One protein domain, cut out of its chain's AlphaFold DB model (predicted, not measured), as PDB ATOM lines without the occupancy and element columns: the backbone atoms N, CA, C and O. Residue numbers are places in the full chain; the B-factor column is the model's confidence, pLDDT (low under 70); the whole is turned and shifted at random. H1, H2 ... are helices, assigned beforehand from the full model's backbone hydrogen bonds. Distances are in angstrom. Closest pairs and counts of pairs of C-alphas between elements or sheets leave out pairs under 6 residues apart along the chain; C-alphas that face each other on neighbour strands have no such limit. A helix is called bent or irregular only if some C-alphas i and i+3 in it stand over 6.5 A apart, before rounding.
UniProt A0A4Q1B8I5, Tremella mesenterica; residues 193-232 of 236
ATOM      1  N   LYS A 193     199.625 123.457 139.155       96.75
ATOM      2  CA  LYS A 193     198.172 123.420 138.944       96.75
ATOM      3  C   LYS A 193     197.386 123.539 140.248       96.75
ATOM      4  O   LYS A 193     196.401 124.261 140.286       96.75
ATOM      5  N   GLN A 194     197.825 122.853 141.304       95.50
ATOM      6  CA  GLN A 194     197.170 122.930 142.607       95.50
ATOM      7  C   GLN A 194     197.318 124.323 143.233       95.50
ATOM      8  O   GLN A 194     196.351 124.861 143.753       95.50
ATOM      9  N   ILE A 195     198.498 124.941 143.138       96.62
ATOM     10  CA  ILE A 195     198.711 126.316 143.611       96.62
ATOM     11  C   ILE A 195     197.808 127.296 142.850       96.62
ATOM     12  O   ILE A 195     197.186 128.155 143.466       96.62
ATOM     13  N   GLU A 196     197.699 127.155 141.527       97.56
ATOM     14  CA  GLU A 196     196.829 127.994 140.694       97.56
ATOM     15  C   GLU A 196     195.350 127.825 141.068       97.56
ATOM     16  O   GLU A 196     194.653 128.818 141.283       97.56
ATOM     17  N   SER A 197     194.873 126.582 141.210       97.25
ATOM     18  CA  SER A 197     193.479 126.317 141.582       97.25
ATOM     19  C   SER A 197     193.143 126.822 142.985       97.25
ATOM     20  O   SER A 197     192.079 127.403 143.186       97.25
ATOM     21  N   GLU A 198     194.053 126.648 143.947       96.12
ATOM     22  CA  GLU A 198     193.863 127.159 145.308       96.12
ATOM     23  C   GLU A 198     193.927 128.690 145.348       96.12
ATOM     24  O   GLU A 198     193.150 129.319 146.059       96.12
ATOM     25  N   GLY A 199     194.782 129.313 144.532       97.19
ATOM     26  CA  GLY A 199     194.831 130.767 144.397       97.19
ATOM     27  C   GLY A 199     193.510 131.353 143.891       97.19
ATOM     28  O   GLY A 199     193.027 132.350 144.431       97.19
ATOM     29  N   LEU A 200     192.887 130.717 142.892       97.56
ATOM     30  CA  LEU A 200     191.559 131.107 142.408       97.56
ATOM     31  C   LEU A 200     190.492 130.910 143.486       97.56
ATOM     32  O   LEU A 200     189.716 131.827 143.759       97.56
ATOM     33  N   ARG A 201     190.498 129.753 144.154       96.75
ATOM     34  CA  ARG A 201     189.565 129.450 145.244       96.75
ATOM     35  C   ARG A 201     189.661 130.472 146.376       96.75
ATOM     36  O   ARG A 201     188.637 130.985 146.814       96.75
ATOM     37  N   ALA A 202     190.870 130.798 146.826       95.75
ATOM     38  CA  ALA A 202     191.094 131.750 147.911       95.75
ATOM     39  C   ALA A 202     190.525 133.137 147.579       95.75
ATOM     40  O   ALA A 202     189.874 133.757 148.419       95.75
ATOM     41  N   ARG A 203     190.699 133.599 146.332       97.19
ATOM     42  CA  ARG A 203     190.116 134.865 145.860       97.19
ATOM     43  C   ARG A 203     188.591 134.839 145.883       97.19
ATOM     44  O   ARG A 203     187.988 135.810 146.323       97.19
ATOM     45  N   MET A 204     187.978 133.736 145.455       96.12
ATOM     46  CA  MET A 204     186.521 133.585 145.499       96.12
ATOM     47  C   MET A 204     185.993 133.589 146.938       96.12
ATOM     48  O   MET A 204     185.036 134.296 147.235       96.12
ATOM     49  N   VAL A 205     186.649 132.868 147.856       95.75
ATOM     50  CA  VAL A 205     186.271 132.853 149.282       95.75
ATOM     51  C   VAL A 205     186.362 134.256 149.889       95.75
ATOM     52  O   VAL A 205     185.451 134.680 150.595       95.75
ATOM     53  N   ALA A 206     187.402 135.020 149.548       95.88
ATOM     54  CA  ALA A 206     187.572 136.397 150.006       95.88
ATOM     55  C   ALA A 206     186.519 137.382 149.455       95.88
ATOM     56  O   ALA A 206     186.390 138.495 149.967       95.88
ATOM     57  N   GLN A 207     185.773 137.019 148.407       97.25
ATOM     58  CA  GLN A 207     184.680 137.837 147.870       97.25
ATOM     59  C   GLN A 207     183.337 137.589 148.569       97.25
ATOM     60  O   GLN A 207     182.432 138.409 148.425       97.25
ATOM     61  N   LEU A 208     183.202 136.518 149.357       96.75
ATOM     62  CA  LEU A 208     181.958 136.206 150.058       96.75
ATOM     63  C   LEU A 208     181.662 137.259 151.143       96.75
ATOM     64  O   LEU A 208     182.530 137.524 151.980       96.75
ATOM     65  N   PRO A 209     180.445 137.835 151.196       96.50
ATOM     66  CA  PRO A 209     180.126 138.921 152.127       96.50
ATOM     67  C   PRO A 209     180.250 138.489 153.595       96.50
ATOM     68  O   PRO A 209     180.819 139.220 154.402       96.50
ATOM     69  N   GLY A 210     179.823 137.265 153.927       94.75
ATOM     70  CA  GLY A 210     179.981 136.710 155.277       94.75
ATOM     71  C   GLY A 210     181.446 136.504 155.677       94.75
ATOM     72  O   GLY A 210     181.822 136.772 156.815       94.75
ATOM     73  N   PHE A 211     182.298 136.107 154.726       96.94
ATOM     74  CA  PHE A 211     183.730 135.933 154.975       96.94
ATOM     75  C   PHE A 211     184.456 137.278 155.120       96.94
ATOM     76  O   PHE A 211     185.368 137.390 155.933       96.94
ATOM     77  N   ARG A 212     184.034 138.313 154.379       96.75
ATOM     78  CA  ARG A 212     184.565 139.681 154.518       96.75
ATOM     79  C   ARG A 212     184.208 140.314 155.857       96.75
ATOM     80  O   ARG A 212     185.057 140.967 156.452       96.75
ATOM     81  N   ALA A 213     182.975 140.121 156.323       97.81
ATOM     82  CA  ALA A 213     182.521 140.676 157.593       97.81
ATOM     83  C   ALA A 213     183.156 139.958 158.796       97.81
ATOM     84  O   ALA A 213     183.634 140.613 159.720       97.81
ATOM     85  N   GLN A 214     183.163 138.617 158.801       97.44
ATOM     86  CA  GLN A 214     183.636 137.815 159.935       97.44
ATOM     87  C   GLN A 214     184.338 136.515 159.489       97.44
ATOM     88  O   GLN A 214     183.776 135.423 159.620       97.44
ATOM     89  N   PRO A 215     185.601 136.580 159.029       96.62
ATOM     90  CA  PRO A 215     186.296 135.412 158.480       96.62
ATOM     91  C   PRO A 215     186.453 134.288 159.513       96.62
ATOM     92  O   PRO A 215     186.214 133.120 159.215       96.62
ATOM     93  N   TRP A 216     186.779 134.631 160.763       96.94
ATOM     94  CA  TRP A 216     186.981 133.650 161.832       96.94
ATOM     95  C   TRP A 216     185.693 132.958 162.287       96.94
ATOM     96  O   TRP A 216     185.743 131.804 162.704       96.94
ATOM     97  N   ALA A 217     184.538 133.629 162.211       97.06
ATOM     98  CA  ALA A 217     183.255 133.003 162.528       97.06
ATOM     99  C   ALA A 217     182.911 131.926 161.490       97.06
ATOM    100  O   ALA A 217     182.621 130.791 161.862       97.06
ATOM    101  N   VAL A 218     183.072 132.254 160.203       96.62
ATOM    102  CA  VAL A 218     182.868 131.318 159.088       96.62
ATOM    103  C   VAL A 218     183.835 130.135 159.170       96.62
ATOM    104  O   VAL A 218     183.415 128.991 159.015       96.62
ATOM    105  N   ILE A 219     185.118 130.378 159.474       95.19
ATOM    106  CA  ILE A 219     186.110 129.302 159.649       95.19
ATOM    107  C   ILE A 219     185.727 128.382 160.814       95.19
ATOM    108  O   ILE A 219     185.806 127.166 160.667       95.19
ATOM    109  N   ARG A 220     185.298 128.934 161.959       96.75
ATOM    110  CA  ARG A 220     184.873 128.134 163.123       96.75
ATOM    111  C   ARG A 220     183.639 127.291 162.820       96.75
ATOM    112  O   ARG A 220     183.633 126.112 163.158       96.75
ATOM    113  N   GLN A 221     182.637 127.870 162.160       96.06
ATOM    114  CA  GLN A 221     181.443 127.139 161.744       96.06
ATOM    115  C   GLN A 221     181.809 125.995 160.795       96.06
ATOM    116  O   GLN A 221     181.456 124.848 161.050       96.06
ATOM    117  N   TYR A 222     182.587 126.291 159.751       94.44
ATOM    118  CA  TYR A 222     183.030 125.284 158.790       94.44
ATOM    119  C   TYR A 222     183.854 124.174 159.457       94.44
ATOM    120  O   TYR A 222     183.648 122.996 159.184       94.44
ATOM    121  N   ALA A 223     184.765 124.524 160.369       94.62
ATOM    122  CA  ALA A 223     185.529 123.539 161.129       94.62
ATOM    123  C   ALA A 223     184.615 122.643 161.980       94.62
ATOM    124  O   ALA A 223     184.811 121.428 161.995       94.62
ATOM    125  N   GLY A 224     183.598 123.215 162.632       94.38
ATOM    126  CA  GLY A 224     182.588 122.460 163.376       94.38
ATOM    127  C   GLY A 224     181.804 121.490 162.490       94.38
ATOM    128  O   GLY A 224     181.656 120.321 162.841       94.38
ATOM    129  N   GLU A 225     181.377 121.930 161.304       93.50
ATOM    130  CA  GLU A 225     180.700 121.076 160.319       93.50
ATOM    131  C   GLU A 225     181.601 119.928 159.837       93.50
ATOM    132  O   GLU A 225     181.145 118.790 159.736       93.50
ATOM    133  N   VAL A 226     182.887 120.195 159.587       94.00
ATOM    134  CA  VAL A 226     183.865 119.173 159.176       94.00
ATOM    135  C   VAL A 226     184.105 118.143 160.283       94.00
ATOM    136  O   VAL A 226     184.173 116.948 159.993       94.00
ATOM    137  N   ILE A 227     184.210 118.575 161.543       91.88
ATOM    138  CA  ILE A 227     184.350 117.670 162.695       91.88
ATOM    139  C   ILE A 227     183.101 116.790 162.818       91.88
ATOM    140  O   ILE A 227     183.220 115.565 162.826       91.88
ATOM    141  N   ALA A 228     181.907 117.387 162.772       89.00
ATOM    142  CA  ALA A 228     180.645 116.653 162.840       89.00
ATOM    143  C   ALA A 228     180.461 115.665 161.669       89.00
ATOM    144  O   ALA A 228     179.898 114.586 161.840       89.00
ATOM    145  N   GLN A 229     180.938 115.998 160.464       87.38
ATOM    146  CA  GLN A 229     180.932 115.080 159.318       87.38
ATOM    147  C   GLN A 229     181.887 113.899 159.502       87.38
ATOM    148  O   GLN A 229     181.574 112.798 159.055       87.38
ATOM    149  N   LYS A 230     183.035 114.115 160.151       83.94
ATOM    150  CA  LYS A 230     184.015 113.061 160.436       83.94
ATOM    151  C   LYS A 230     183.536 112.106 161.534       83.94
ATOM    152  O   LYS A 230     183.878 110.929 161.496       83.94
ATOM    153  N   GLU A 231     182.766 112.612 162.492       81.00
ATOM    154  CA  GLU A 231     182.214 111.833 163.605       81.00
ATOM    155  C   GLU A 231     180.986 111.006 163.227       81.00
ATOM    156  O   GLU A 231     180.705 110.014 163.894       81.00
ATOM    157  N   LYS A 232     180.265 111.356 162.149       79.12
ATOM    158  CA  LYS A 232     179.197 110.497 161.627       79.12
ATOM    159  C   LYS A 232     179.820 109.158 161.215       79.12
ATOM    160  O   LYS A 232     180.566 109.138 160.231       79.12
TER     161      LYS A 232
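This is residues 193 to 232 of the 236 residues of a protein of Tremella mesenterica (UniProt A0A4Q1B8I5). The longest helix, H3, is one arm of an open V; H1 is the other arm, and the short helix H2 sits at the corner where the two arms come together. Nothing fills the space between the arms, and residues 193 to 204 and 220 to 232 stick out from the corner. The printed part has 40 residues with three named helices, in the order H1, H2, H3, and no named strand; the class is all helix. The whole is loose, with a radius of gyration of the C-alphas of 12.4 A, and flat, spanning 32 by 28 by 10 A.

H3, residues 215 to 231, touches no helix. It is close to H2, residues 209 to 213, but not clearly touching: their closest C-alphas, those of Phe 211 and Val 218, are 6.2 A apart. H1, residues 193 to 207, is also close to H2 but not clearly touching, the closest C-alphas being those of Ala 206 and Arg 212, at 6.3 A. H1 and H3 are apart. In H1, H2 and H3 every O i to N i+4 pair is within hydrogen-bond range.

H3 runs 24.5 A from C-alpha 215 at (186.296, 135.412, 158.480) to C-alpha 231 at (182.214, 111.833, 163.605). H2 measures 6.2 A from first to last C-alpha. H1 measures 21.7 A and begins with C-alpha 193 at (198.172, 123.420, 138.944). No helix is bent or irregular.

The two C-alphas farthest apart, those of Glu 196 and Lys 232, are 32.5 A from each other. The links H1 to H2 and H2 to H3 are tight, each of one residue. The printed part has no cut. The mean pLDDT of the printed part is 94.6, and no printed residue is under 70.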